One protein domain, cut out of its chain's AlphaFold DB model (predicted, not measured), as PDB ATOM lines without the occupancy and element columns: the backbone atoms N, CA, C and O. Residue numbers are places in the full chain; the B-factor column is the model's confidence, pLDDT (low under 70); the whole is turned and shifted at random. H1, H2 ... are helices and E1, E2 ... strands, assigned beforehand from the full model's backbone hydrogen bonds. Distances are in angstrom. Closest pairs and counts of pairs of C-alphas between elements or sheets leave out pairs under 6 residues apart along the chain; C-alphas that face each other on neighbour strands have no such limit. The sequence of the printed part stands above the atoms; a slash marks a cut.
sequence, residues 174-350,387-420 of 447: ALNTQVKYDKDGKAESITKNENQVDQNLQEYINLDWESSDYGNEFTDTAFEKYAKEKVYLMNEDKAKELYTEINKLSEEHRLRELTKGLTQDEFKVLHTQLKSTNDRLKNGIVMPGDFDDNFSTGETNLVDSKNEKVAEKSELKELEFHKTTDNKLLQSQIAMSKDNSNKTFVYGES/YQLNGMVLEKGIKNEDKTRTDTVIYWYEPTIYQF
ATOM      1  N   ALA A 174       8.766  51.606 -25.675       93.88
ATOM      2  CA  ALA A 174      10.141  51.253 -25.980       93.88
ATOM      3  C   ALA A 174      10.856  52.383 -26.731       93.88
ATOM      4  O   ALA A 174      10.385  52.860 -27.761       93.88
ATOM      5  N   LEU A 175      12.031  52.768 -26.233       94.44
ATOM      6  CA  LEU A 175      12.948  53.679 -26.910       94.44
ATOM      7  C   LEU A 175      13.813  52.891 -27.894       94.44
ATOM      8  O   LEU A 175      14.572  52.011 -27.478       94.44
ATOM      9  N   ASN A 176      13.760  53.250 -29.175       94.88
ATOM     10  CA  ASN A 176      14.653  52.716 -30.200       94.88
ATOM     11  C   ASN A 176      15.951  53.529 -30.281       94.88
ATOM     12  O   ASN A 176      15.938  54.759 -30.361       94.88
ATOM     13  N   THR A 177      17.089  52.842 -30.259       96.12
ATOM     14  CA  THR A 177      18.413  53.467 -30.201       96.12
ATOM     15  C   THR A 177      19.410  52.802 -31.135       96.12
ATOM     16  O   THR A 177      19.288  51.631 -31.492       96.12
ATOM     17  N   GLN A 178      20.454  53.553 -31.467       96.44
ATOM     18  CA  GLN A 178      21.674  53.051 -32.078       96.44
ATOM     19  C   GLN A 178      22.806  53.111 -31.054       96.44
ATOM     20  O   GLN A 178      23.086  54.169 -30.484       96.44
ATOM     21  N   VAL A 179      23.469  51.976 -30.829       97.00
ATOM     22  CA  VAL A 179      24.624  51.864 -29.932       97.00
ATOM     23  C   VAL A 179      25.863  51.575 -30.764       97.00
ATOM     24  O   VAL A 179      25.989  50.510 -31.372       97.00
ATOM     25  N   LYS A 180      26.800  52.523 -30.782       96.75
ATOM     26  CA  LYS A 180      28.078  52.363 -31.476       96.75
ATOM     27  C   LYS A 180      29.085  51.680 -30.560       96.75
ATOM     28  O   LYS A 180      29.249  52.088 -29.413       96.75
ATOM     29  N   TYR A 181      29.797  50.689 -31.085       95.69
ATOM     30  CA  TYR A 181      30.861  49.965 -30.401       95.69
ATOM     31  C   TYR A 181      32.206  50.163 -31.099       95.69
ATOM     32  O   TYR A 181      32.296  50.137 -32.333       95.69
ATOM     33  N   ASP A 182      33.256  50.300 -30.293       94.38
ATOM     34  CA  ASP A 182      34.634  50.353 -30.760       94.38
ATOM     35  C   ASP A 182      35.141  48.977 -31.231       94.38
ATOM     36  O   ASP A 182      34.472  47.941 -31.132       94.38
ATOM     37  N   LYS A 183      36.379  48.961 -31.733       92.62
ATOM     38  CA  LYS A 183      37.080  47.749 -32.188       92.62
ATOM     39  C   LYS A 183      37.255  46.671 -31.107       92.62
ATOM     40  O   LYS A 183      37.460  45.505 -31.450       92.62
ATOM     41  N   ASP A 184      37.201  47.061 -29.833       92.25
ATOM     42  CA  ASP A 184      37.351  46.193 -28.665       92.25
ATOM     43  C   ASP A 184      35.979  45.739 -28.122       92.25
ATOM     44  O   ASP A 184      35.909  44.963 -27.169       92.25
ATOM     45  N   GLY A 185      34.881  46.179 -28.750       89.75
ATOM     46  CA  GLY A 185      33.512  45.845 -28.374       89.75
ATOM     47  C   GLY A 185      32.968  46.658 -27.200       89.75
ATOM     48  O   GLY A 185      31.978  46.242 -26.599       89.75
ATOM     49  N   LYS A 186      33.585  47.792 -26.852       94.69
ATOM     50  CA  LYS A 186      33.067  48.715 -25.831       94.69
ATOM     51  C   LYS A 186      32.153  49.742 -26.478       94.69
ATOM     52  O   LYS A 186      32.458  50.240 -27.558       94.69
ATOM     53  N   ALA A 187      31.052  50.076 -25.810       95.44
ATOM     54  CA  ALA A 187      30.180  51.150 -26.268       95.44
ATOM     55  C   ALA A 187      30.962  52.476 -26.338       95.44
ATOM     56  O   ALA A 187      31.751  52.784 -25.444       95.44
ATOM     57  N   GLU A 188      30.762  53.242 -27.404       96.06
ATOM     58  CA  GLU A 188      31.318  54.584 -27.609       96.06
ATOM     59  C   GLU A 188      30.251  55.665 -27.461       96.06
ATOM     60  O   GLU A 188      30.552  56.742 -26.952       96.06
ATOM     61  N   SER A 189      29.026  55.384 -27.906       95.81
ATOM     62  CA  SER A 189      27.911  56.326 -27.880       95.81
ATOM     63  C   SER A 189      26.575  55.606 -28.018       95.81
ATOM     64  O   SER A 189      26.492  54.568 -28.681       95.81
ATOM     65  N   ILE A 190      25.530  56.231 -27.482       96.75
ATOM     66  CA  ILE A 190      24.137  55.852 -27.702       96.75
ATOM     67  C   ILE A 190      23.323  57.058 -28.180       96.75
ATOM     68  O   ILE A 190      23.433  58.154 -27.623       96.75
ATOM     69  N   THR A 191      22.506  56.851 -29.210       96.06
ATOM     70  CA  THR A 191      21.637  57.876 -29.809       96.06
ATOM     71  C   THR A 191      20.240  57.320 -30.048       96.06
ATOM     72  O   THR A 191      20.107  56.155 -30.418       96.06
ATOM     73  N   LYS A 192      19.201  58.145 -29.867       94.44
ATOM     74  CA  LYS A 192      17.836  57.798 -30.283       94.44
ATOM     75  C   LYS A 192      17.796  57.635 -31.805       94.44
ATOM     76  O   LYS A 192      18.484  58.354 -32.531       94.44
ATOM     77  N   ASN A 193      17.026  56.666 -32.283       91.06
ATOM     78  CA  ASN A 193      16.782  56.490 -33.706       91.06
ATOM     79  C   ASN A 193      15.633  57.405 -34.155       91.06
ATOM     80  O   ASN A 193      14.475  57.002 -34.144       91.06
ATOM     81  N   GLU A 194      15.961  58.631 -34.565       85.44
ATOM     82  CA  GLU A 194      14.984  59.667 -34.962       85.44
ATOM     83  C   GLU A 194      14.098  59.275 -36.161       85.44
ATOM     84  O   GLU A 194      13.082  59.912 -36.426       85.44
ATOM     85  N   ASN A 195      14.477  58.237 -36.914       79.81
ATOM     86  CA  ASN A 195      13.734  57.786 -38.091       79.81
ATOM     87  C   ASN A 195      12.693  56.703 -37.776       79.81
ATOM     88  O   ASN A 195      11.996  56.263 -38.692       79.81
ATOM     89  N   GLN A 196      12.597  56.244 -36.525       80.56
ATOM     90  CA  GLN A 196      11.588  55.274 -36.114       80.56
ATOM     91  C   GLN A 196      10.607  55.892 -35.127       80.56
ATOM     92  O   GLN A 196      10.986  56.594 -34.195       80.56
ATOM     93  N   VAL A 197       9.326  55.621 -35.369       81.31
ATOM     94  CA  VAL A 197       8.248  56.019 -34.468       81.31
ATOM     95  C   VAL A 197       8.382  55.208 -33.186       81.31
ATOM     96  O   VAL A 197       8.595  53.996 -33.244       81.31
ATOM     97  N   ASP A 198       8.247  55.871 -32.042       83.69
ATOM     98  CA  ASP A 198       8.237  55.190 -30.754       83.69
ATOM     99  C   ASP A 198       7.044  54.230 -30.686       83.69
ATOM    100  O   ASP A 198       5.904  54.580 -30.995       83.69
ATOM    101  N   GLN A 199       7.326  52.993 -30.297       91.31
ATOM    102  CA  GLN A 199       6.360  51.904 -30.258       91.31
ATOM    103  C   GLN A 199       6.367  51.272 -28.875       91.31
ATOM    104  O   GLN A 199       7.390  51.255 -28.185       91.31
ATOM    105  N   ASN A 200       5.231  50.716 -28.467       93.69
ATOM    106  CA  ASN A 200       5.208  49.851 -27.297       93.69
ATOM    107  C   ASN A 200       5.799  48.472 -27.633       93.69
ATOM    108  O   ASN A 200       5.951  48.079 -28.792       93.69
ATOM    109  N   LEU A 201       6.136  47.718 -26.596       94.81
ATOM    110  CA  LEU A 201       6.731  46.394 -26.717       94.81
ATOM    111  C   LEU A 201       5.814  45.387 -27.433       94.81
ATOM    112  O   LEU A 201       6.312  44.443 -28.049       94.81
ATOM    113  N   GLN A 202       4.491  45.580 -27.377       95.06
ATOM    114  CA  GLN A 202       3.525  44.710 -28.051       95.06
ATOM    115  C   GLN A 202       3.706  44.722 -29.575       95.06
ATOM    116  O   GLN A 202       3.565  43.667 -30.194       95.06
ATOM    117  N   GLU A 203       4.070  45.861 -30.172       94.94
ATOM    118  CA  GLU A 203       4.359  45.959 -31.611       94.94
ATOM    119  C   GLU A 203       5.543  45.064 -32.003       94.94
ATOM    120  O   GLU A 203       5.442  44.257 -32.927       94.94
ATOM    121  N   TYR A 204       6.633  45.095 -31.229       95.25
ATOM    122  CA  TYR A 204       7.789  44.218 -31.450       95.25
ATOM    123  C   TYR A 204       7.451  42.738 -31.231       95.25
ATOM    124  O   TYR A 204       7.941  41.872 -31.955       95.25
ATOM    125  N   ILE A 205       6.599  42.430 -30.250       95.62
ATOM    126  CA  ILE A 205       6.116  41.063 -30.003       95.62
ATOM    127  C   ILE A 205       5.269  40.553 -31.179       95.62
ATOM    128  O   ILE A 205       5.356  39.380 -31.556       95.62
ATOM    129  N   ASN A 206       4.448  41.427 -31.760       96.06
ATOM    130  CA  ASN A 206       3.524  41.082 -32.831       96.06
ATOM    131  C   ASN A 206       4.145  41.140 -34.223       96.06
ATOM    132  O   ASN A 206       3.531  40.602 -35.147       96.06
ATOM    133  N   LEU A 207       5.335  41.719 -34.383       96.31
ATOM    134  CA  LEU A 207       6.011  41.804 -35.670       96.31
ATOM    135  C   LEU A 207       6.273  40.402 -36.238       96.31
ATOM    136  O   LEU A 207       7.028  39.610 -35.670       96.31
ATOM    137  N   ASP A 208       5.637  40.092 -37.364       97.12
ATOM    138  CA  ASP A 208       5.955  38.935 -38.200       97.12
ATOM    139  C   ASP A 208       6.766  39.347 -39.427       97.12
ATOM    140  O   ASP A 208       6.885  40.530 -39.751       97.12
ATOM    141  N   TRP A 209       7.381  38.364 -40.083       96.25
ATOM    142  CA  TRP A 209       8.246  38.621 -41.233       96.25
ATOM    143  C   TRP A 209       7.517  39.271 -42.401       96.25
ATOM    144  O   TRP A 209       8.090  40.145 -43.045       96.25
ATOM    145  N   GLU A 210       6.266  38.892 -42.649       95.56
ATOM    146  CA  GLU A 210       5.418  39.500 -43.677       95.56
ATOM    147  C   GLU A 210       5.178  40.995 -43.440       95.56
ATOM    148  O   GLU A 210       5.156  41.766 -44.395       95.56
ATOM    149  N   SER A 211       5.043  41.413 -42.180       94.69
ATOM    150  CA  SER A 211       4.856  42.822 -41.808       94.69
ATOM    151  C   SER A 211       6.174  43.574 -41.580       94.69
ATOM    152  O   SER A 211       6.154  44.753 -41.233       94.69
ATOM    153  N   SER A 212       7.318  42.904 -41.740       92.81
ATOM    154  CA  SER A 212       8.645  43.509 -41.596       92.81
ATOM    155  C   SER A 212       9.094  44.220 -42.876       92.81
ATOM    156  O   SER A 212       8.506  44.057 -43.946       92.81
ATOM    157  N   ASP A 213      10.227  44.922 -42.810       90.06
ATOM    158  CA  ASP A 213      10.859  45.529 -43.989       90.06
ATOM    159  C   ASP A 213      11.231  44.504 -45.083       90.06
ATOM    160  O   ASP A 213      11.453  44.880 -46.239       90.06
ATOM    161  N   TYR A 214      11.281  43.212 -44.745       91.62
ATOM    162  CA  TYR A 214      11.549  42.101 -45.661       91.62
ATOM    163  C   TYR A 214      10.275  41.374 -46.124       91.62
ATOM    164  O   TYR A 214      10.364  40.288 -46.689       91.62
ATOM    165  N   GLY A 215       9.084  41.936 -45.886       92.44
ATOM    166  CA  GLY A 215       7.804  41.260 -46.122       92.44
ATOM    167  C   GLY A 215       7.660  40.621 -47.502       92.44
ATOM    168  O   GLY A 215       7.316  39.445 -47.600       92.44
ATOM    169  N   ASN A 216       8.027  41.347 -48.562       91.94
ATOM    170  CA  ASN A 216       7.935  40.864 -49.945       91.94
ATOM    171  C   ASN A 216       8.784  39.607 -50.193       91.94
ATOM    172  O   ASN A 216       8.389  38.703 -50.927       91.94
ATOM    173  N   GLU A 217       9.964  39.533 -49.578       92.75
ATOM    174  CA  GLU A 217      10.840  38.373 -49.668       92.75
ATOM    175  C   GLU A 217      10.269  37.158 -48.938       92.75
ATOM    176  O   GLU A 217      10.669  36.038 -49.246       92.75
ATOM    177  N   PHE A 218       9.335  37.354 -48.008       93.12
ATOM    178  CA  PHE A 218       8.670  36.285 -47.276       93.12
ATOM    179  C   PHE A 218       7.283  35.932 -47.820       93.12
ATOM    180  O   PHE A 218       6.795  34.875 -47.455       93.12
ATOM    181  N   THR A 219       6.650  36.719 -48.694       86.25
ATOM    182  CA  THR A 219       5.303  36.402 -49.220       86.25
ATOM    183  C   THR A 219       5.297  35.689 -50.569       86.25
ATOM    184  O   THR A 219       4.425  34.861 -50.796       86.25
ATOM    185  N   ASP A 220       6.272  35.951 -51.446       73.75
ATOM    186  CA  ASP A 220       6.249  35.469 -52.841       73.75
ATOM    187  C   ASP A 220       7.452  34.571 -53.199       73.75
ATOM    188  O   ASP A 220       7.920  34.532 -54.342       73.75
ATOM    189  N   THR A 221       8.012  33.856 -52.217       79.56
ATOM    190  CA  THR A 221       9.259  33.094 -52.393       79.56
ATOM    191  C   THR A 221       9.259  31.745 -51.660       79.56
ATOM    192  O   THR A 221       8.303  31.359 -50.993       79.56
ATOM    193  N   ALA A 222      10.387  31.023 -51.724       86.12
ATOM    194  CA  ALA A 222      10.628  29.812 -50.934       86.12
ATOM    195  C   ALA A 222      10.542  30.022 -49.402       86.12
ATOM    196  O   ALA A 222      10.528  29.039 -48.659       86.12
ATOM    197  N   PHE A 223      10.477  31.272 -48.931       94.31
ATOM    198  CA  PHE A 223      10.399  31.635 -47.518       94.31
ATOM    199  C   PHE A 223       8.964  31.839 -46.998       94.31
ATOM    200  O   PHE A 223       8.805  32.133 -45.815       94.31
ATOM    201  N   GLU A 224       7.926  31.596 -47.812       94.56
ATOM    202  CA  GLU A 224       6.503  31.721 -47.424       94.56
ATOM    203  C   GLU A 224       6.152  30.980 -46.125       94.56
ATOM    204  O   GLU A 224       5.403  31.478 -45.284       94.56
ATOM    205  N   LYS A 225       6.790  29.829 -45.878       95.25
ATOM    206  CA  LYS A 225       6.613  29.055 -44.637       95.25
ATOM    207  C   LYS A 225       7.018  29.802 -43.353       95.25
ATOM    208  O   LYS A 225       6.661  29.347 -42.267       95.25
ATOM    209  N   TYR A 226       7.761  30.906 -43.462       96.56
ATOM    210  CA  TYR A 226       8.172  31.760 -42.344       96.56
ATOM    211  C   TYR A 226       7.402  33.083 -42.265       96.56
ATOM    212  O   TYR A 226       7.559  33.787 -41.273       96.56
ATOM    213  N   ALA A 227       6.567  33.425 -43.251       96.12
ATOM    214  CA  ALA A 227       5.924  34.740 -43.360       96.12
ATOM    215  C   ALA A 227       5.174  35.165 -42.085       96.12
ATOM    216  O   ALA A 227       5.299  36.297 -41.628       96.12
ATOM    217  N   LYS A 228       4.449  34.222 -41.470       96.25
ATOM    218  CA  LYS A 228       3.671  34.438 -40.237       96.25
ATOM    219  C   LYS A 228       4.444  34.160 -38.944       96.25
ATOM    220  O   LYS A 228       3.879  34.289 -37.857       96.25
ATOM    221  N   GLU A 229       5.708  33.748 -39.028       96.94
ATOM    222  CA  GLU A 229       6.541  33.586 -37.837       96.94
ATOM    223  C   GLU A 229       6.892  34.958 -37.258       96.94
ATOM    224  O   GLU A 229       7.239  35.887 -37.987       96.94
ATOM    225  N   LYS A 230       6.825  35.074 -35.929       97.44
ATOM    226  CA  LYS A 230       7.177  36.307 -35.219       97.44
ATOM    227  C   LYS A 230       8.686  36.517 -35.241       97.44
ATOM    228  O   LYS A 230       9.430  35.619 -34.845       97.44
ATOM    229  N   VAL A 231       9.125  37.706 -35.657       96.88
ATOM    230  CA  VAL A 231      10.540  38.041 -35.889       96.88
ATOM    231  C   VAL A 231      11.366  37.790 -34.628       96.88
ATOM    232  O   VAL A 231      12.366  37.083 -34.678       96.88
ATOM    233  N   TYR A 232      10.912  38.279 -33.474       96.75
ATOM    234  CA  TYR A 232      11.675  38.217 -32.219       96.75
ATOM    235  C   TYR A 232      11.229  37.103 -31.249       96.75
ATOM    236  O   TYR A 232      11.778  36.980 -30.147       96.75
ATOM    237  N   LEU A 233      10.234  36.293 -31.634       96.50
ATOM    238  CA  LEU A 233       9.665  35.195 -30.831       96.50
ATOM    239  C   LEU A 233       9.708  33.837 -31.557       96.50
ATOM    240  O   LEU A 233       9.057  32.875 -31.141       96.50
ATOM    241  N   MET A 234      10.480  33.731 -32.630       96.00
ATOM    242  CA  MET A 234      10.534  32.553 -33.487       96.00
ATOM    243  C   MET A 234      10.937  31.296 -32.715       96.00
ATOM    244  O   MET A 234      11.747  31.336 -31.786       96.00
ATOM    245  N   ASN A 235      10.419  30.129 -33.099       96.38
ATOM    246  CA  ASN A 235      10.937  28.867 -32.569       96.38
ATOM    247  C   ASN A 235      12.454  28.738 -32.854       96.38
ATOM    248  O   ASN A 235      12.919  29.129 -33.921       96.38
ATOM    249  N   GLU A 236      13.229  28.201 -31.904       96.94
ATOM    250  CA  GLU A 236      14.693  28.122 -32.051       96.94
ATOM    251  C   GLU A 236      15.128  27.304 -33.270       96.94
ATOM    252  O   GLU A 236      16.072  27.690 -33.961       96.94
ATOM    253  N   ASP A 237      14.441  26.196 -33.550       97.50
ATOM    254  CA  ASP A 237      14.763  25.332 -34.683       97.50
ATOM    255  C   ASP A 237      14.403  26.017 -36.001       97.50
ATOM    256  O   ASP A 237      15.201  25.993 -36.938       97.50
ATOM    257  N   LYS A 238      13.269  26.729 -36.044       97.12
ATOM    258  CA  LYS A 238      12.880  27.540 -37.207       97.12
ATOM    259  C   LYS A 238      13.861  28.682 -37.471       97.12
ATOM    260  O   LYS A 238      14.219  28.901 -38.621       97.12
ATOM    261  N   ALA A 239      14.361  29.355 -36.433       97.38
ATOM    262  CA  ALA A 239      15.360  30.414 -36.593       97.38
ATOM    263  C   ALA A 239      16.686  29.873 -37.162       97.38
ATOM    264  O   ALA A 239      17.290  30.487 -38.043       97.38
ATOM    265  N   LYS A 240      17.129  28.692 -36.707       98.12
ATOM    266  CA  LYS A 240      18.319  28.015 -37.254       98.12
ATOM    267  C   LYS A 240      18.115  27.569 -38.704       98.12
ATOM    268  O   LYS A 240      19.037  27.692 -39.517       98.12
ATOM    269  N   GLU A 241      16.939  27.035 -39.019       97.62
ATOM    270  CA  GLU A 241      16.568  26.626 -40.373       97.62
ATOM    271  C   GLU A 241      16.554  27.837 -41.314       97.62
ATOM    272  O   GLU A 241      17.272  27.819 -42.312       97.62
ATOM    273  N   LEU A 242      15.867  28.921 -40.934       97.50
ATOM    274  CA  LEU A 242      15.805  30.173 -41.691       97.50
ATOM    275  C   LEU A 242      17.205  30.729 -41.972       97.50
ATOM    276  O   LEU A 242      17.528  31.020 -43.121       97.50
ATOM    277  N   TYR A 243      18.077  30.788 -40.957       97.94
ATOM    278  CA  TYR A 243      19.477  31.184 -41.144       97.94
ATOM    279  C   TYR A 243      20.177  30.321 -42.205       97.94
ATOM    280  O   TYR A 243      20.910  30.826 -43.055       97.94
ATOM    281  N   THR A 244      19.967  29.005 -42.164       97.62
ATOM    282  CA  THR A 244      20.589  28.071 -43.112       97.62
ATOM    283  C   THR A 244      20.054  28.276 -44.526       97.62
ATOM    284  O   THR A 244      20.815  28.176 -45.484       97.62
ATOM    285  N   GLU A 245      18.760  28.555 -44.673       96.62
ATOM    286  CA  GLU A 245      18.126  28.790 -45.969       96.62
ATOM    287  C   GLU A 245      18.532  30.127 -46.584       96.62
ATOM    288  O   GLU A 245      18.940  30.145 -47.745       96.62
ATOM    289  N   ILE A 246      18.549  31.210 -45.802       96.44
ATOM    290  CA  ILE A 246      19.075  32.509 -46.245       96.44
ATOM    291  C   ILE A 246      20.530  32.357 -46.704       96.44
ATOM    292  O   ILE A 246      20.920  32.890 -47.743       96.44
ATOM    293  N   ASN A 247      21.335  31.560 -45.992       95.81
ATOM    294  CA  ASN A 247      22.737  31.378 -46.350       95.81
ATOM    295  C   ASN A 247      22.986  30.530 -47.614       95.81
ATOM    296  O   ASN A 247      24.122  30.480 -48.085       95.81
ATOM    297  N   LYS A 248      21.956  29.899 -48.192       95.19
ATOM    298  CA  LYS A 248      22.038  29.233 -49.507       95.19
ATOM    299  C   LYS A 248      21.804  30.191 -50.678       95.19
ATOM    300  O   LYS A 248      22.055  29.807 -51.820       95.19
ATOM    301  N   LEU A 249      21.293  31.394 -50.415       94.06
ATOM    302  CA  LEU A 249      21.043  32.408 -51.436       94.06
ATOM    303  C   LEU A 249      22.355  33.015 -51.945       94.06
ATOM    304  O   LEU A 249      23.391  32.939 -51.280       94.06
ATOM    305  N   SER A 250      22.303  33.643 -53.123       92.12
ATOM    306  CA  SER A 250      23.416  34.451 -53.624       92.12
ATOM    307  C   SER A 250      23.695  35.617 -52.674       92.12
ATOM    308  O   SER A 250      22.767  36.171 -52.095       92.12
ATOM    309  N   GLU A 251      24.964  36.023 -52.546       89.38
ATOM    310  CA  GLU A 251      25.381  37.134 -51.667       89.38
ATOM    311  C   GLU A 251      24.668  38.464 -51.981       89.38
ATOM    312  O   GLU A 251      24.506  39.295 -51.098       89.38
ATOM    313  N   GLU A 252      24.216  38.656 -53.224       90.94
ATOM    314  CA  GLU A 252      23.480  39.850 -53.669       90.94
ATOM    315  C   GLU A 252      22.000  39.847 -53.250       90.94
ATOM    316  O   GLU A 252      21.315  40.862 -53.375       90.94
ATOM    317  N   HIS A 253      21.473  38.711 -52.786       92.38
ATOM    318  CA  HIS A 253      20.075  38.610 -52.395       92.38
ATOM    319  C   HIS A 253      19.818  39.413 -51.117       92.38
ATOM    320  O   HIS A 253      20.480  39.190 -50.110       92.38
ATOM    321  N   ARG A 254      18.795  40.276 -51.104       90.88
ATOM    322  CA  ARG A 254      18.504  41.196 -49.986       90.88
ATOM    323  C   ARG A 254      18.435  40.520 -48.609       90.88
ATOM    324  O   ARG A 254      19.028  41.021 -47.661       90.88
ATOM    325  N   LEU A 255      17.796  39.348 -48.506       92.94
ATOM    326  CA  LEU A 255      17.754  38.560 -47.258       92.94
ATOM    327  C   LEU A 255      19.132  38.215 -46.671       92.94
ATOM    328  O   LEU A 255      19.219  37.978 -45.473       92.94
ATOM    329  N   ARG A 256      20.214  38.196 -47.460       93.62
ATOM    330  CA  ARG A 256      21.571  37.956 -46.945       93.62
ATOM    331  C   ARG A 256      22.012  38.998 -45.930       93.62
ATOM    332  O   ARG A 256      22.813  38.665 -45.062       93.62
ATOM    333  N   GLU A 257      21.479  40.215 -45.994       91.25
ATOM    334  CA  GLU A 257      21.773  41.248 -44.998       91.25
ATOM    335  C   GLU A 257      21.309  40.831 -43.590       91.25
ATOM    336  O   GLU A 257      21.984  41.160 -42.620       91.25
ATOM    337  N   LEU A 258      20.265  39.995 -43.464       92.31
ATOM    338  CA  LEU A 258      19.784  39.478 -42.173       92.31
ATOM    339  C   LEU A 258      20.781  38.549 -41.465       92.31
ATOM    340  O   LEU A 258      20.757  38.440 -40.241       92.31
ATOM    341  N   THR A 259      21.627  37.830 -42.209       94.31
ATOM    342  CA  THR A 259      22.592  36.867 -41.643       94.31
ATOM    343  C   THR A 259      24.030  37.369 -41.693       94.31
ATOM    344  O   THR A 259      24.945  36.713 -41.188       94.31
ATOM    345  N   LYS A 260      24.261  38.533 -42.300       91.62
ATOM    346  CA  LYS A 260      25.597  39.042 -42.587       91.62
ATOM    347  C   LYS A 260      26.354  39.382 -41.311       91.62
ATOM    348  O   LYS A 260      25.922  40.180 -40.489       91.62
ATOM    349  N   GLY A 261      27.530  38.776 -41.156       87.94
ATOM    350  CA  GLY A 261      28.376  38.982 -39.977       87.94
ATOM    351  C   GLY A 261      27.846  38.334 -38.692       87.94
ATOM    352  O   GLY A 261      28.443  38.541 -37.635       87.94
ATOM    353  N   LEU A 262      26.777  37.538 -38.783       93.81
ATOM    354  CA  LEU A 262      26.209  36.778 -37.679       93.81
ATOM    355  C   LEU A 262      26.564  35.302 -37.797       93.81
ATOM    356  O   LEU A 262      26.561  34.720 -38.878       93.81
ATOM    357  N   THR A 263      26.814  34.672 -36.659       95.50
ATOM    358  CA  THR A 263      26.733  33.216 -36.540       95.50
ATOM    359  C   THR A 263      25.272  32.770 -36.463       95.50
ATOM    360  O   THR A 263      24.385  33.538 -36.086       95.50
ATOM    361  N   GLN A 264      25.013  31.492 -36.753       97.06
ATOM    362  CA  GLN A 264      23.673  30.913 -36.614       97.06
ATOM    363  C   GLN A 264      23.116  31.069 -35.191       97.06
ATOM    364  O   GLN A 264      21.925  31.320 -35.015       97.06
ATOM    365  N   ASP A 265      23.968  30.931 -34.172       96.88
ATOM    366  CA  ASP A 265      23.551  31.081 -32.781       96.88
ATOM    367  C   ASP A 265      23.213  32.529 -32.424       96.88
ATOM    368  O   ASP A 265      22.226  32.753 -31.729       96.88
ATOM    369  N   GLU A 266      23.972  33.509 -32.922       95.25
ATOM    370  CA  GLU A 266      23.635  34.925 -32.737       95.25
ATOM    371  C   GLU A 266      22.317  35.273 -33.431       95.25
ATOM    372  O   GLU A 266      21.457  35.896 -32.810       95.25
ATOM    373  N   PHE A 267      22.117  34.807 -34.668       96.69
ATOM    374  CA  PHE A 267      20.853  34.979 -35.382       96.69
ATOM    375  C   PHE A 267      19.683  34.370 -34.596       96.69
ATOM    376  O   PHE A 267      18.685  35.041 -34.348       96.69
ATOM    377  N   LYS A 268      19.827  33.129 -34.121       96.81
ATOM    378  CA  LYS A 268      18.827  32.465 -33.273       96.81
ATOM    379  C   LYS A 268      18.520  33.278 -32.014       96.81
ATOM    380  O   LYS A 268      17.351  33.440 -31.682       96.81
ATOM    381  N   VAL A 269      19.531  33.776 -31.300       95.31
ATOM    382  CA  VAL A 269      19.320  34.573 -30.078       95.31
ATOM    383  C   VAL A 269      18.525  35.843 -30.392       95.31
ATOM    384  O   VAL A 269      17.518  36.087 -29.731       95.31
ATOM    385  N   LEU A 270      18.899  36.588 -31.439       95.31
ATOM    386  CA  LEU A 270      18.176  37.799 -31.854       95.31
ATOM    387  C   LEU A 270      16.689  37.524 -32.124       95.31
ATOM    388  O   LEU A 270      15.822  38.302 -31.736       95.31
ATOM    389  N   HIS A 271      16.378  36.374 -32.712       96.44
ATOM    390  CA  HIS A 271      15.022  36.049 -33.148       96.44
ATOM    391  C   HIS A 271      14.216  35.236 -32.123       96.44
ATOM    392  O   HIS A 271      13.118  34.769 -32.416       96.44
ATOM    393  N   THR A 272      14.746  35.043 -30.911       95.81
ATOM    394  CA  THR A 272      14.074  34.302 -29.825       95.81
ATOM    395  C   THR A 272      14.035  35.058 -28.495       95.81
ATOM    396  O   THR A 272      13.360  34.619 -27.560       95.81
ATOM    397  N   GLN A 273      14.738  36.189 -28.393       94.00
ATOM    398  CA  GLN A 273      14.981  36.907 -27.139       94.00
ATOM    399  C   GLN A 273      13.724  37.455 -26.448       94.00
ATOM    400  O   GLN A 273      13.742  37.610 -25.227       94.00
ATOM    401  N   LEU A 274      12.620  37.695 -27.171       94.31
ATOM    402  CA  LEU A 274      11.383  38.196 -26.561       94.31
ATOM    403  C   LEU A 274      10.473  37.112 -25.986       94.31
ATOM    404  O   LEU A 274       9.495  37.460 -25.333       94.31
ATOM    405  N   LYS A 275      10.779  35.818 -26.145       92.00
ATOM    406  CA  LYS A 275       9.909  34.742 -25.630       92.00
ATOM    407  C   LYS A 275       9.629  34.865 -24.135       92.00
ATOM    408  O   LYS A 275       8.477  34.873 -23.726       92.00
ATOM    409  N   SER A 276      10.678  35.014 -23.326       87.94
ATOM    410  CA  SER A 276      10.536  35.087 -21.866       87.94
ATOM    411  C   SER A 276       9.807  36.354 -21.411       87.94
ATOM    412  O   SER A 276       9.085  36.326 -20.415       87.94
ATOM    413  N   THR A 277       9.987  37.460 -22.134       89.94
ATOM    414  CA  THR A 277       9.288  38.722 -21.877       89.94
ATOM    415  C   THR A 277       7.821  38.632 -22.281       89.94
ATOM    416  O   THR A 277       6.962  38.999 -21.488       89.94
ATOM    417  N   ASN A 278       7.517  38.064 -23.449       91.38
ATOM    418  CA  ASN A 278       6.152  37.802 -23.886       91.38
ATOM    419  C   ASN A 278       5.416  36.889 -22.906       91.38
ATOM    420  O   ASN A 278       4.340  37.245 -22.451       91.38
ATOM    421  N   ASP A 279       6.014  35.768 -22.502       85.75
ATOM    422  CA  ASP A 279       5.394  34.859 -21.533       85.75
ATOM    423  C   ASP A 279       5.148  35.546 -20.180       85.75
ATOM    424  O   ASP A 279       4.125  35.314 -19.539       85.75
ATOM    425  N   ARG A 280       6.066  36.427 -19.753       83.75
ATOM    426  CA  ARG A 280       5.930  37.209 -18.516       83.75
ATOM    427  C   ARG A 280       4.809  38.249 -18.596       83.75
ATOM    428  O   ARG A 280       4.130  38.445 -17.594       83.75
ATOM    429  N   LEU A 281       4.649  38.920 -19.737       86.38
ATOM    430  CA  LEU A 281       3.713  40.036 -19.919       86.38
ATOM    431  C   LEU A 281       2.379  39.630 -20.558       86.38
ATOM    432  O   LEU A 281       1.470  40.453 -20.588       86.38
ATOM    433  N   LYS A 282       2.235  38.384 -21.025       83.69
ATOM    434  CA  LYS A 282       1.054  37.887 -21.750       83.69
ATOM    435  C   LYS A 282      -0.263  38.167 -21.026       83.69
ATOM    436  O   LYS A 282      -1.230  38.559 -21.663       83.69
ATOM    437  N   ASN A 283      -0.279  37.967 -19.709       77.38
ATOM    438  CA  ASN A 283      -1.457  38.194 -18.863       77.38
ATOM    439  C   ASN A 283      -1.301  39.447 -17.978       77.38
ATOM    440  O   ASN A 283      -2.099  39.687 -17.073       77.38
ATOM    441  N   GLY A 284      -0.251  40.230 -18.246       82.50
ATOM    442  CA  GLY A 284       0.153  41.399 -17.485       82.50
ATOM    443  C   GLY A 284       0.716  41.103 -16.090       82.50
ATOM    444  O   GLY A 284       0.611  40.005 -15.546       82.50
ATOM    445  N   ILE A 285       1.342  42.122 -15.509       84.94
ATOM    446  CA  ILE A 285       1.836  42.160 -14.134       84.94
ATOM    447  C   ILE A 285       0.853  42.996 -13.324       84.94
ATOM    448  O   ILE A 285       0.613  44.162 -13.641       84.94
ATOM    449  N   VAL A 286       0.304  42.419 -12.258       82.81
ATOM    450  CA  VAL A 286      -0.630  43.152 -11.397       82.81
ATOM    451  C   VAL A 286       0.096  44.127 -10.502       82.81
ATOM    452  O   VAL A 286       1.020  43.749  -9.772       82.81
ATOM    453  N   MET A 287      -0.385  45.365 -10.527       87.56
ATOM    454  CA  MET A 287       0.078  46.436  -9.670       87.56
ATOM    455  C   MET A 287      -0.984  46.764  -8.627       87.56
ATOM    456  O   MET A 287      -2.086  47.158  -8.993       87.56
ATOM    457  N   PRO A 288      -0.699  46.552  -7.330       86.31
ATOM    458  CA  PRO A 288      -1.689  46.697  -6.283       86.31
ATOM    459  C   PRO A 288      -1.918  48.192  -6.010       86.31
ATOM    460  O   PRO A 288      -1.254  48.771  -5.167       86.31
ATOM    461  N   GLY A 289      -2.812  48.824  -6.763       87.06
ATOM    462  CA  GLY A 289      -3.063  50.266  -6.758       87.06
ATOM    463  C   GLY A 289      -3.429  50.756  -8.161       87.06
ATOM    464  O   GLY A 289      -3.373  49.983  -9.121       87.06
ATOM    465  N   ASP A 290      -3.785  52.031  -8.276       89.19
ATOM    466  CA  ASP A 290      -4.102  52.666  -9.558       89.19
ATOM    467  C   ASP A 290      -2.892  53.466 -10.040       89.19
ATOM    468  O   ASP A 290      -2.505  54.465  -9.441       89.19
ATOM    469  N   PHE A 291      -2.274  52.986 -11.109       91.25
ATOM    470  CA  PHE A 291      -1.095  53.563 -11.739       91.25
ATOM    471  C   PHE A 291      -1.353  53.865 -13.221       91.25
ATOM    472  O   PHE A 291      -0.389  54.068 -13.959       91.25
ATOM    473  N   ASP A 292      -2.603  53.851 -13.699       88.12
ATOM    474  CA  ASP A 292      -2.885  54.018 -15.131       88.12
ATOM    475  C   ASP A 292      -2.392  55.377 -15.654       88.12
ATOM    476  O   ASP A 292      -1.838  55.460 -16.751       88.12
ATOM    477  N   ASP A 293      -2.434  56.408 -14.807       86.69
ATOM    478  CA  ASP A 293      -1.900  57.740 -15.102       86.69
ATOM    479  C   ASP A 293      -0.369  57.788 -15.258       86.69
ATOM    480  O   ASP A 293       0.165  58.824 -15.657       86.69
ATOM    481  N   ASN A 294       0.362  56.718 -14.918       86.62
ATOM    482  CA  ASN A 294       1.825  56.672 -15.037       86.62
ATOM    483  C   ASN A 294       2.316  56.305 -16.432       86.62
ATOM    484  O   ASN A 294       3.498  56.487 -16.730       86.62
ATOM    485  N   PHE A 295       1.436  55.773 -17.276       85.75
ATOM    486  CA  PHE A 295       1.798  55.302 -18.602       85.75
ATOM    487  C   PHE A 295       1.434  56.362 -19.629       85.75
ATOM    488  O   PHE A 295       0.281  56.517 -20.023       85.75
ATOM    489  N   SER A 296       2.442  57.112 -20.061       74.06
ATOM    490  CA  SER A 296       2.284  58.038 -21.175       74.06
ATOM    491  C   SER A 296       2.240  57.273 -22.501       74.06
ATOM    492  O   SER A 296       2.918  56.262 -22.682       74.06
ATOM    493  N   THR A 297       1.449  57.779 -23.442       69.38
ATOM    494  CA  THR A 297       1.454  57.368 -24.856       69.38
ATOM    495  C   THR A 297       2.299  58.311 -25.723       69.38
ATOM    496  O   THR A 297       2.213  58.272 -26.948       69.38
ATOM    497  N   GLY A 298       3.064  59.203 -25.086       72.00
ATOM    498  CA  GLY A 298       3.878  60.222 -25.741       72.00
ATOM    499  C   GLY A 298       5.223  59.717 -26.268       72.00
ATOM    500  O   GLY A 298       5.564  58.540 -26.168       72.00
ATOM    501  N   GLU A 299       5.992  60.648 -26.830       82.94
ATOM    502  CA  GLU A 299       7.347  60.391 -27.317       82.94
ATOM    503  C   GLU A 299       8.302  60.067 -26.161       82.94
ATOM    504  O   GLU A 299       8.264  60.683 -25.095       82.94
ATOM    505  N   THR A 300       9.184  59.103 -26.396       90.00
ATOM    506  CA  THR A 300      10.276  58.751 -25.490       90.00
ATOM    507  C   THR A 300      11.422  59.747 -25.632       90.00
ATOM    508  O   THR A 300      11.743  60.195 -26.734       90.00
ATOM    509  N   ASN A 301      12.089  60.078 -24.531       90.19
ATOM    510  CA  ASN A 301      13.192  61.035 -24.541       90.19
ATOM    511  C   ASN A 301      14.479  60.395 -24.045       90.19
ATOM    512  O   ASN A 301      14.475  59.593 -23.117       90.19
ATOM    513  N   LEU A 302      15.598  60.773 -24.657       91.69
ATOM    514  CA  LEU A 302      16.923  60.336 -24.244       91.69
ATOM    515  C   LEU A 302      17.611  61.472 -23.480       91.69
ATOM    516  O   LEU A 302      17.876  62.529 -24.051       91.69
ATOM    517  N   VAL A 303      17.916  61.243 -22.204       91.56
ATOM    518  CA  VAL A 303      18.410  62.266 -21.274       91.56
ATOM    519  C   VAL A 303      19.850  61.963 -20.867       91.56
ATOM    520  O   VAL A 303      20.182  60.844 -20.469       91.56
ATOM    521  N   ASP A 304      20.725  62.961 -20.980       88.00
ATOM    522  CA  ASP A 304      22.095  62.877 -20.471       88.00
ATOM    523  C   ASP A 304      22.077  62.925 -18.937       88.00
ATOM    524  O   ASP A 304      21.409  63.781 -18.353       88.00
ATOM    525  N   SER A 305      22.835  62.048 -18.273       77.88
ATOM    526  CA  SER A 305      22.897  62.077 -16.808       77.88
ATOM    527  C   SER A 305      23.627  63.325 -16.325       77.88
ATOM    528  O   SER A 305      24.705  63.676 -16.823       77.88
ATOM    529  N   LYS A 306      23.066  64.003 -15.321       68.75
ATOM    530  CA  LYS A 306      23.753  65.114 -14.667       68.75
ATOM    531  C   LYS A 306      24.846  64.535 -13.774       68.75
ATOM    532  O   LYS A 306      24.623  63.622 -12.986       68.75
ATOM    533  N   ASN A 307      26.052  65.100 -13.862       57.91
ATOM    534  CA  ASN A 307      27.195  64.773 -12.997       57.91
ATOM    535  C   ASN A 307      26.988  65.278 -11.550       57.91
ATOM    536  O   ASN A 307      27.828  65.990 -10.993       57.91
ATOM    537  N   GLU A 308      25.862  64.945 -10.929       53.50
ATOM    538  CA  GLU A 308      25.535  65.332  -9.565       53.50
ATOM    539  C   GLU A 308      25.690  64.139  -8.615       53.50
ATOM    540  O   GLU A 308      25.386  62.994  -8.934       53.50
ATOM    541  N   LYS A 309      26.192  64.398  -7.402       49.50
ATOM    542  CA  LYS A 309      26.413  63.379  -6.354       49.50
ATOM    543  C   LYS A 309      25.111  62.814  -5.757       49.50
ATOM    544  O   LYS A 309      25.171  62.064  -4.783       49.50
ATOM    545  N   VAL A 310      23.954  63.215  -6.278       50.88
ATOM    546  CA  VAL A 310      22.624  62.830  -5.802       50.88
ATOM    547  C   VAL A 310      21.992  61.952  -6.874       50.88
ATOM    548  O   VAL A 310      22.058  62.289  -8.050       50.88
ATOM    549  N   ALA A 311      21.414  60.816  -6.479       58.84
ATOM    550  CA  ALA A 311      20.710  59.952  -7.417       58.84
ATOM    551  C   ALA A 311      19.554  60.725  -8.069       58.84
ATOM    552  O   ALA A 311      18.700  61.264  -7.362       58.84
ATOM    553  N   GLU A 312      19.546  60.777  -9.400       73.00
ATOM    554  CA  GLU A 312      18.453  61.368 -10.168       73.00
ATOM    555  C   GLU A 312      17.170  60.558  -9.946       73.00
ATOM    556  O   GLU A 312      17.201  59.342  -9.725       73.00
ATOM    557  N   LYS A 313      16.035  61.248  -9.987       79.31
ATOM    558  CA  LYS A 313      14.700  60.669  -9.858       79.31
ATOM    559  C   LYS A 313      13.894  61.089 -11.074       79.31
ATOM    560  O   LYS A 313      14.006  62.241 -11.485       79.31
ATOM    561  N   SER A 314      13.109  60.175 -11.624       79.12
ATOM    562  CA  SER A 314      12.265  60.448 -12.786       79.12
ATOM    563  C   SER A 314      10.944  59.707 -12.635       79.12
ATOM    564  O   SER A 314      10.922  58.509 -12.327       79.12
ATOM    565  N   GLU A 315       9.846  60.435 -12.802       82.12
ATOM    566  CA  GLU A 315       8.517  59.839 -12.867       82.12
ATOM    567  C   GLU A 315       8.300  59.248 -14.258       82.12
ATOM    568  O   GLU A 315       8.575  59.890 -15.272       82.12
ATOM    569  N   LEU A 316       7.763  58.027 -14.327       83.19
ATOM    570  CA  LEU A 316       7.588  57.315 -15.595       83.19
ATOM    571  C   LEU A 316       6.700  58.078 -16.599       83.19
ATOM    572  O   LEU A 316       6.837  57.880 -17.805       83.19
ATOM    573  N   LYS A 317       5.852  58.999 -16.121       79.56
ATOM    574  CA  LYS A 317       4.990  59.859 -16.948       79.56
ATOM    575  C   LYS A 317       5.758  60.647 -18.012       79.56
ATOM    576  O   LYS A 317       5.204  60.918 -19.075       79.56
ATOM    577  N   GLU A 318       7.016  60.992 -17.750       76.31
ATOM    578  CA  GLU A 318       7.848  61.799 -18.653       76.31
ATOM    579  C   GLU A 318       8.568  60.955 -19.733       76.31
ATOM    580  O   GLU A 318       9.171  61.519 -20.645       76.31
ATOM    581  N   LEU A 319       8.474  59.612 -19.671       85.38
ATOM    582  CA  LEU A 319       9.118  58.634 -20.577       85.38
ATOM    583  C   LEU A 319      10.580  58.960 -20.915       85.38
ATOM    584  O   LEU A 319      11.036  58.843 -22.059       85.38
ATOM    585  N   GLU A 320      11.333  59.351 -19.893       91.69
ATOM    586  CA  GLU A 320      12.748  59.669 -20.007       91.69
ATOM    587  C   GLU A 320      13.626  58.434 -19.787       91.69
ATOM    588  O   GLU A 320      13.512  57.717 -18.793       91.69
ATOM    589  N   PHE A 321      14.568  58.226 -20.699       93.56
ATOM    590  CA  PHE A 321      15.591  57.199 -20.631       93.56
ATOM    591  C   PHE A 321      16.936  57.845 -20.332       93.56
ATOM    592  O   PHE A 321      17.458  58.645 -21.108       93.56
ATOM    593  N   HIS A 322      17.510  57.469 -19.196       93.12
ATOM    594  CA  HIS A 322      18.669  58.151 -18.632       93.12
ATOM    595  C   HIS A 322      19.959  57.456 -19.046       93.12
ATOM    596  O   HIS A 322      20.119  56.246 -18.851       93.12
ATOM    597  N   LYS A 323      20.900  58.214 -19.609       93.38
ATOM    598  CA  LYS A 323      22.226  57.700 -19.949       93.38
ATOM    599  C   LYS A 323      23.076  57.445 -18.707       93.38
ATOM    600  O   LYS A 323      22.831  57.973 -17.629       93.38
ATOM    601  N   THR A 324      24.109  56.628 -18.854       91.69
ATOM    602  CA  THR A 324      25.217  56.530 -17.899       91.69
ATOM    603  C   THR A 324      25.989  57.848 -17.836       91.69
ATOM    604  O   THR A 324      25.926  58.658 -18.753       91.69
ATOM    605  N   THR A 325      26.781  58.061 -16.783       88.88
ATOM    606  CA  THR A 325      27.579  59.293 -16.607       88.88
ATOM    607  C   THR A 325      28.613  59.540 -17.711       88.88
ATOM    608  O   THR A 325      29.034  60.675 -17.924       88.88
ATOM    609  N   ASP A 326      29.035  58.495 -18.428       90.06
ATOM    610  CA  ASP A 326      29.892  58.604 -19.612       90.06
ATOM    611  C   ASP A 326      29.111  58.819 -20.923       90.06
ATOM    612  O   ASP A 326      29.729  58.979 -21.975       90.06
ATOM    613  N   ASN A 327      27.777  58.857 -20.859       91.62
ATOM    614  CA  ASN A 327      26.834  59.016 -21.965       91.62
ATOM    615  C   ASN A 327      26.902  57.924 -23.049       91.62
ATOM    616  O   ASN A 327      26.497  58.149 -24.192       91.62
ATOM    617  N   LYS A 328      27.411  56.733 -22.710       93.56
ATOM    618  CA  LYS A 328      27.638  55.646 -23.679       93.56
ATOM    619  C   LYS A 328      26.541  54.595 -23.707       93.56
ATOM    620  O   LYS A 328      26.369  53.933 -24.726       93.56
ATOM    621  N   LEU A 329      25.842  54.416 -22.593       93.75
ATOM    622  CA  LEU A 329      24.782  53.429 -22.409       93.75
ATOM    623  C   LEU A 329      23.633  54.056 -21.623       93.75
ATOM    624  O   LEU A 329      23.724  55.204 -21.200       93.75
ATOM    625  N   LEU A 330      22.559  53.297 -21.424       94.19
ATOM    626  CA  LEU A 330      21.460  53.670 -20.538       94.19
ATOM    627  C   LEU A 330      21.592  53.016 -19.169       94.19
ATOM    628  O   LEU A 330      22.278  52.003 -19.003       94.19
ATOM    629  N   GLN A 331      20.884  53.575 -18.197       92.31
ATOM    630  CA  GLN A 331      20.834  53.053 -16.846       92.31
ATOM    631  C   GLN A 331      19.485  53.271 -16.164       92.31
ATOM    632  O   GLN A 331      18.705  54.163 -16.484       92.31
ATOM    633  N   SER A 332      19.271  52.475 -15.127       92.44
ATOM    634  CA  SER A 332      18.336  52.761 -14.049       92.44
ATOM    635  C   SER A 332      18.848  52.092 -12.784       92.44
ATOM    636  O   SER A 332      19.695  51.192 -12.836       92.44
ATOM    637  N   GLN A 333      18.321  52.491 -11.633       92.06
ATOM    638  CA  GLN A 333      18.527  51.710 -10.424       92.06
ATOM    639  C   GLN A 333      17.942  50.303 -10.592       92.06
ATOM    640  O   GLN A 333      16.968  50.074 -11.310       92.06
ATOM    641  N   ILE A 334      18.577  49.350  -9.920       89.88
ATOM    642  CA  ILE A 334      18.238  47.936  -9.940       89.88
ATOM    643  C   ILE A 334      17.788  47.563  -8.525       89.88
ATOM    644  O   ILE A 334      18.563  47.682  -7.572       89.88
ATOM    645  N   ALA A 335      16.544  47.104  -8.377       85.62
ATOM    646  CA  ALA A 335      16.027  46.604  -7.109       85.62
ATOM    647  C   ALA A 335      16.949  45.519  -6.544       85.62
ATOM    648  O   ALA A 335      17.483  44.691  -7.285       85.62
ATOM    649  N   MET A 336      17.147  45.538  -5.226       81.31
ATOM    650  CA  MET A 336      18.013  44.597  -4.498       81.31
ATOM    651  C   MET A 336      19.515  44.661  -4.837       81.31
ATOM    652  O   MET A 336      20.308  43.976  -4.188       81.31
ATOM    653  N   SER A 337      19.941  45.503  -5.783       83.12
ATOM    654  CA  SER A 337      21.357  45.716  -6.088       83.12
ATOM    655  C   SER A 337      21.979  46.743  -5.149       83.12
ATOM    656  O   SER A 337      21.415  47.803  -4.909       83.12
ATOM    657  N   LYS A 338      23.193  46.472  -4.662       80.06
ATOM    658  CA  LYS A 338      23.997  47.482  -3.949       80.06
ATOM    659  C   LYS A 338      24.640  48.494  -4.904       80.06
ATOM    660  O   LYS A 338      25.036  49.573  -4.475       80.06
ATOM    661  N   ASP A 339      24.738  48.145  -6.184       82.75
ATOM    662  CA  ASP A 339      25.308  48.983  -7.234       82.75
ATOM    663  C   ASP A 339      24.227  49.871  -7.864       82.75
ATOM    664  O   ASP A 339      23.754  49.622  -8.974       82.75
ATOM    665  N   ASN A 340      23.798  50.881  -7.107       85.31
ATOM    666  CA  ASN A 340      22.845  51.911  -7.544       85.31
ATOM    667  C   ASN A 340      23.425  53.329  -7.452       85.31
ATOM    668  O   ASN A 340      22.718  54.306  -7.692       85.31
ATOM    669  N   SER A 341      24.712  53.460  -7.116       79.62
ATOM    670  CA  SER A 341      25.390  54.756  -7.123       79.62
ATOM    671  C   SER A 341      25.389  55.340  -8.533       79.62
ATOM    672  O   SER A 341      25.795  54.660  -9.472       79.62
ATOM    673  N   ASN A 342      24.976  56.603  -8.655       80.19
ATOM    674  CA  ASN A 342      24.872  57.357  -9.911       80.19
ATOM    675  C   ASN A 342      23.817  56.837 -10.900       80.19
ATOM    676  O   ASN A 342      23.853  57.241 -12.057       80.19
ATOM    677  N   LYS A 343      22.887  55.975 -10.458       89.12
ATOM    678  CA  LYS A 343      21.781  55.489 -11.291       89.12
ATOM    679  C   LYS A 343      20.472  56.206 -10.986       89.12
ATOM    680  O   LYS A 343      20.158  56.435  -9.813       89.12
ATOM    681  N   THR A 344      19.697  56.499 -12.028       91.44
ATOM    682  CA  THR A 344      18.383  57.149 -11.911       91.44
ATOM    683  C   THR A 344      17.348  56.195 -11.329       91.44
ATOM    684  O   THR A 344      17.190  55.066 -11.805       91.44
ATOM    685  N   PHE A 345      16.637  56.628 -10.290       92.69
ATOM    686  CA  PHE A 345      15.454  55.928  -9.809       92.69
ATOM    687  C   PHE A 345      14.248  56.328 -10.660       92.69
ATOM    688  O   PHE A 345      13.778  57.460 -10.573       92.69
ATOM    689  N   VAL A 346      13.762  55.392 -11.474       93.56
ATOM    690  CA  VAL A 346      12.539  55.571 -12.260       93.56
ATOM    691  C   VAL A 346      11.377  54.956 -11.496       93.56
ATOM    692  O   VAL A 346      11.439  53.781 -11.115       93.56
ATOM    693  N   TYR A 347      10.341  55.748 -11.237       94.19
ATOM    694  CA  TYR A 347       9.215  55.340 -10.402       94.19
ATOM    695  C   TYR A 347       7.878  55.854 -10.932       94.19
ATOM    696  O   TYR A 347       7.821  56.712 -11.807       94.19
ATOM    697  N   GLY A 348       6.795  55.302 -10.401       93.12
ATOM    698  CA  GLY A 348       5.438  55.787 -10.607       93.12
ATOM    699  C   GLY A 348       4.689  55.782  -9.284       93.12
ATOM    700  O   GLY A 348       4.885  54.883  -8.462       93.12
ATOM    701  N   GLU A 349       3.851  56.786  -9.063       93.00
ATOM    702  CA  GLU A 349       3.020  56.891  -7.864       93.00
ATOM    703  C   GLU A 349       1.615  56.370  -8.153       93.00
ATOM    704  O   GLU A 349       1.094  56.545  -9.254       93.00
ATOM    705  N   SER A 350       1.017  55.699  -7.173       91.75
ATOM    706  CA  SER A 350      -0.375  55.272  -7.242       91.75
ATOM    707  C   SER A 350      -1.290  56.447  -6.912       91.75
ATOM    708  O   SER A 350      -1.114  57.096  -5.880       91.75
ATOM    709  N   TYR A 387      10.623  51.010 -11.269       92.88
ATOM    710  CA  TYR A 387      10.860  50.413 -12.578       92.88
ATOM    711  C   TYR A 387      12.341  50.121 -12.820       92.88
ATOM    712  O   TYR A 387      13.236  50.824 -12.351       92.88
ATOM    713  N   GLN A 388      12.595  49.061 -13.583       92.62
ATOM    714  CA  GLN A 388      13.917  48.679 -14.066       92.62
ATOM    715  C   GLN A 388      13.981  48.770 -15.581       92.62
ATOM    716  O   GLN A 388      13.051  48.354 -16.272       92.62
ATOM    717  N   LEU A 389      15.110  49.266 -16.076       94.56
ATOM    718  CA  LEU A 389      15.416  49.292 -17.491       94.56
ATOM    719  C   LEU A 389      15.747  47.884 -17.997       94.56
ATOM    720  O   LEU A 389      16.635  47.211 -17.472       94.56
ATOM    721  N   ASN A 390      15.063  47.481 -19.056       94.81
ATOM    722  CA  ASN A 390      15.355  46.306 -19.861       94.81
ATOM    723  C   ASN A 390      15.730  46.749 -21.275       94.81
ATOM    724  O   ASN A 390      15.455  47.881 -21.672       94.81
ATOM    725  N   GLY A 391      16.361  45.862 -22.041       94.88
ATOM    726  CA  GLY A 391      16.665  46.131 -23.438       94.88
ATOM    727  C   GLY A 391      16.972  44.874 -24.238       94.88
ATOM    728  O   GLY A 391      17.284  43.823 -23.673       94.88
ATOM    729  N   MET A 392      16.878  44.992 -25.557       94.31
ATOM    730  CA  MET A 392      17.164  43.916 -26.504       94.31
ATOM    731  C   MET A 392      17.787  44.465 -27.784       94.31
ATOM    732  O   MET A 392      17.453  45.564 -28.226       94.31
ATOM    733  N   VAL A 393      18.671  43.686 -28.403       94.81
ATOM    734  CA  VAL A 393      19.293  44.048 -29.682       94.81
ATOM    735  C   VAL A 393      18.346  43.632 -30.801       94.81
ATOM    736  O   VAL A 393      18.116  42.441 -30.966       94.81
ATOM    737  N   LEU A 394      17.802  44.570 -31.570       91.12
ATOM    738  CA  LEU A 394      16.984  44.250 -32.744       91.12
ATOM    739  C   LEU A 394      17.856  43.764 -33.900       91.12
ATOM    740  O   LEU A 394      17.565  42.748 -34.526       91.12
ATOM    741  N   GLU A 395      18.949  44.483 -34.145       91.00
ATOM    742  CA  GLU A 395      19.866  44.236 -35.250       91.00
ATOM    743  C   GLU A 395      21.298  44.455 -34.780       91.00
ATOM    744  O   GLU A 395      21.600  45.406 -34.055       91.00
ATOM    745  N   LYS A 396      22.200  43.576 -35.206       90.50
ATOM    746  CA  LYS A 396      23.622  43.701 -34.901       90.50
ATOM    747  C   LYS A 396      24.344  44.252 -36.118       90.50
ATOM    748  O   LYS A 396      24.269  43.662 -37.195       90.50
ATOM    749  N   GLY A 397      25.075  45.344 -35.937       85.75
ATOM    750  CA  GLY A 397      25.818  45.960 -37.024       85.75
ATOM    751  C   GLY A 397      26.934  45.062 -37.539       85.75
ATOM    752  O   GLY A 397      27.584  44.326 -36.787       85.75
ATOM    753  N   ILE A 398      27.214  45.186 -38.832       83.31
ATOM    754  CA  ILE A 398      28.371  44.550 -39.458       83.31
ATOM    755  C   ILE A 398      29.629  45.287 -39.002       83.31
ATOM    756  O   ILE A 398      29.651  46.516 -38.914       83.31
ATOM    757  N   LYS A 399      30.693  44.535 -38.710       81.06
ATOM    758  CA  LYS A 399      31.987  45.137 -38.391       81.06
ATOM    759  C   LYS A 399      32.556  45.830 -39.627       81.06
ATOM    760  O   LYS A 399      32.819  45.165 -40.627       81.06
ATOM    761  N   ASN A 400      32.785  47.133 -39.521       79.31
ATOM    762  CA  ASN A 400      33.489  47.923 -40.524       79.31
ATOM    763  C   ASN A 400      34.966  47.491 -40.627       79.31
ATOM    764  O   ASN A 400      35.457  46.697 -39.819       79.31
ATOM    765  N   GLU A 401      35.707  48.029 -41.601       79.75
ATOM    766  CA  GLU A 401      37.141  47.735 -41.790       79.75
ATOM    767  C   GLU A 401      37.982  48.033 -40.534       79.75
ATOM    768  O   GLU A 401      38.940  47.322 -40.223       79.75
ATOM    769  N   ASP A 402      37.574  49.037 -39.757       81.56
ATOM    770  CA  ASP A 402      38.170  49.419 -38.473       81.56
ATOM    771  C   ASP A 402      37.687  48.561 -37.282       81.56
ATOM    772  O   ASP A 402      38.080  48.798 -36.139       81.56
ATOM    773  N   LYS A 403      36.880  47.526 -37.553       84.31
ATOM    774  CA  LYS A 403      36.221  46.617 -36.601       84.31
ATOM    775  C   LYS A 403      35.177  47.276 -35.695       84.31
ATOM    776  O   LYS A 403      34.720  46.612 -34.762       84.31
ATOM    777  N   THR A 404      34.777  48.517 -35.964       90.50
ATOM    778  CA  THR A 404      33.645  49.157 -35.277       90.50
ATOM    779  C   THR A 404      32.324  48.562 -35.751       90.50
ATOM    780  O   THR A 404      32.239  48.043 -36.864       90.50
ATOM    781  N   ARG A 405      31.284  48.617 -34.915       92.81
ATOM    782  CA  ARG A 405      29.919  48.237 -35.315       92.81
ATOM    783  C   ARG A 405      28.883  49.135 -34.653       92.81
ATOM    784  O   ARG A 405      29.164  49.718 -33.611       92.81
ATOM    785  N   THR A 406      27.695  49.228 -35.237       94.81
ATOM    786  CA  THR A 406      26.550  49.934 -34.641       94.81
ATOM    787  C   THR A 406      25.372  48.983 -34.568       94.81
ATOM    788  O   THR A 406      24.941  48.484 -35.601       94.81
ATOM    789  N   ASP A 407      24.890  48.714 -33.361       94.88
ATOM    790  CA  ASP A 407      23.756  47.822 -33.128       94.88
ATOM    791  C   ASP A 407      22.482  48.666 -32.943       94.88
ATOM    792  O   ASP A 407      22.530  49.729 -32.317       94.88
ATOM    793  N   THR A 408      21.351  48.188 -33.459       94.69
ATOM    794  CA  THR A 408      20.021  48.752 -33.186       94.69
ATOM    795  C   THR A 408      19.456  48.055 -31.956       94.69
ATOM    796  O   THR A 408      19.385  46.824 -31.913       94.69
ATOM    797  N   VAL A 409      19.071  48.817 -30.935       95.81
ATOM    798  CA  VAL A 409      18.665  48.298 -29.623       95.81
ATOM    799  C   VAL A 409      17.407  49.020 -29.166       95.81
ATOM    800  O   VAL A 409      17.346  50.245 -29.255       95.81
ATOM    801  N   ILE A 410      16.431  48.283 -28.637       95.44
ATOM    802  CA  ILE A 410      15.297  48.889 -27.930       95.44
ATOM    803  C   ILE A 410      15.458  48.745 -26.426       95.44
ATOM    804  O   ILE A 410      16.016  47.756 -25.945       95.44
ATOM    805  N   TYR A 411      14.924  49.714 -25.693       95.94
ATOM    806  CA  TYR A 411      14.909  49.735 -24.239       95.94
ATOM    807  C   TYR A 411      13.520  50.072 -23.710       95.94
ATOM    808  O   TYR A 411      12.837  50.902 -24.294       95.94
ATOM    809  N   TRP A 412      13.111  49.474 -22.593       95.00
ATOM    810  CA  TRP A 412      11.824  49.759 -21.948       95.00
ATOM    811  C   TRP A 412      11.919  49.599 -20.429       95.00
ATOM    812  O   TRP A 412      12.808  48.917 -19.912       95.00
ATOM    813  N   TYR A 413      10.989  50.216 -19.704       93.94
ATOM    814  CA  TYR A 413      10.884  50.103 -18.251       93.94
ATOM    815  C   TYR A 413       9.866  49.027 -17.853       93.94
ATOM    816  O   TYR A 413       8.767  48.983 -18.393       93.94
ATOM    817  N   GLU A 414      10.212  48.167 -16.888       92.00
ATOM    818  CA  GLU A 414       9.288  47.182 -16.300       92.00
ATOM    819  C   GLU A 414       9.177  47.336 -14.780       92.00
ATOM    820  O   GLU A 414      10.192  47.591 -14.120       92.00
ATOM    821  N   PRO A 415       7.987  47.112 -14.192       92.00
ATOM    822  CA  PRO A 415       7.808  47.158 -12.749       92.00
ATOM    823  C   PRO A 415       8.638  46.066 -12.061       92.00
ATOM    824  O   PRO A 415       8.747  44.915 -12.516       92.00
ATOM    825  N   THR A 416       9.259  46.413 -10.935       89.94
ATOM    826  CA  THR A 416      10.098  45.464 -10.196       89.94
ATOM    827  C   THR A 416       9.913  45.447  -8.692       89.94
ATOM    828  O   THR A 416      10.319  44.465  -8.070       89.94
ATOM    829  N   ILE A 417       9.376  46.505  -8.097       90.25
ATOM    830  CA  ILE A 417       9.202  46.577  -6.650       90.25
ATOM    831  C   ILE A 417       8.114  47.577  -6.296       90.25
ATOM    832  O   ILE A 417       7.977  48.592  -6.973       90.25
ATOM    833  N   TYR A 418       7.382  47.298  -5.224       90.94
ATOM    834  CA  TYR A 418       6.491  48.255  -4.585       90.94
ATOM    835  C   TYR A 418       7.107  48.729  -3.275       90.94
ATOM    836  O   TYR A 418       7.761  47.947  -2.585       90.94
ATOM    837  N   GLN A 419       6.928  50.003  -2.955       91.81
ATOM    838  CA  GLN A 419       7.514  50.643  -1.781       91.81
ATOM    839  C   GLN A 419       6.747  51.917  -1.417       91.81
ATOM    840  O   GLN A 419       5.896  52.376  -2.171       91.81
ATOM    841  N   PHE A 420       7.089  52.522  -0.283       93.06
ATOM    842  CA  PHE A 420       6.502  53.775   0.194       93.06
ATOM    843  C   PHE A 420       7.586  54.843   0.330       93.06
ATOM    844  O   PHE A 420       7.718  55.500   1.357       93.06
TER     845      PHE A 420
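What this domain is: This is residues 174 to 350 and 387 to 420 of the 447 residues of an uncharacterized protein of Spiroplasma diminutum CUAS-1 (UniProt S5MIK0). A strongly twisted and curled sheet of four strands, E2, E1, E9 and E8, forms the middle of the domain, with a lobe of short helices, H2 to H5, at one end and two small strand pairs, E4 with E6 and E5 with E7, set among loops at the other. The long hairpin of E8 and E9 runs through the middle towards the strand pairs, H1 packs on the sheet, and H6 and E3 lead along one side from the helical lobe to the other end. The printed part has 211 residues with six named helices and nine named strands, in the order E1 E2 H1 H2 H3 H4 H5 H6 E3 E4 E5 E6 E7 E8 E9. The four-stranded sheet has the order E2, E1, E9, E8 and is antiparallel throughout, the two small pairs are parallel, and the class is mixed, helices and strands, with under half of the residues in named elements. The whole is compact, with a radius of gyration of the C-alphas of 19.0 A and spans of 57 by 43 by 30 A.

Where its parts are: E1, residues 174 to 181, begins at C-alpha 174 at (10.141, 51.253, -25.980) and is 21.2 A long. E2 is residues 187 to 192. E8, residues 387 to 395, is 25.2 A long, and E9, residues 405 to 419, is 40.4 A long and ends at C-alpha 419 at (7.514, 50.643, -1.781). The helices are H1, residues 201 to 206; H2, 215 to 219; H3, 236 to 246, the longest at 15.5 A, with C-alpha 236 at (14.693, 28.122, -32.051); H4, 254 to 258; H5, 264 to 270; and H6, 275 to 281. The short strands are E3, 285 to 287; E4, 301 to 303; E5, 313 to 315; E6, 320 to 323; and E7, 345 to 349.

How they stand to each other: In the large sheet E2 and E8 are edge strands. E1 and E2 form a hairpin, with N 178 and O 191 2.8 A apart. E1 and E9 are antiparallel at 133 degrees, with N 177 and O 409 2.8 A apart. E8 and E9 form a hairpin at 158 degrees, with N 390 and O 412 2.8 A apart, and E9 bends by 54 degrees at residue 408. H1 is on the sheet at a height of 10.5 A, over E9 and along the strands at 26 degrees on the local plane. H1 and H6 are close but not clearly touching, the closest C-alphas being those of Ile 205 and Asn 278, 6.9 A apart. H5 only grazes the sheet with residues 267 to 270. H5 and H3 touch at a steep tilt of 61 degrees, opposite ways, with the C-alphas of Ala 239 and Lys 268 closest at 5.2 A. H4 is close to but not clearly touching H3, C-alphas 246 and 256 being 6.0 A apart, and likewise H2, C-alphas 217 and 255 being 7.3 A apart. At the other end E7 and E8 come closest at the C-alphas of Val 346 and Tyr 387, 5.4 A apart. E5 and E7 are parallel, with N 347 and O 314 3.0 A apart. E4 and E6 are parallel, with N 321 and O 301 2.8 A apart, and the closest C-alphas of E2 and E4 are those of Lys 192 and Leu 302, 6.6 A apart. E3 pairs with no named strand. Every O i to N i+4 pair is within hydrogen-bond range in H1, H2, H3, H5 and H6; H4 has 0 of 1, with 2 of 2 O i to N i+3 pairs within range.

The domain as a whole: The two C-alphas farthest apart are those of Ser 250 and Phe 420, at 59.6 A. Residues 351 to 386 are not printed, and C-alphas 350 and 387 across the cut are 13.4 A apart. The long links are H2 to H3, E3 to E4 and E6 to E7. The mean pLDDT of the printed part is 89.8, with residue 297 and residues 306 to 311 under 70.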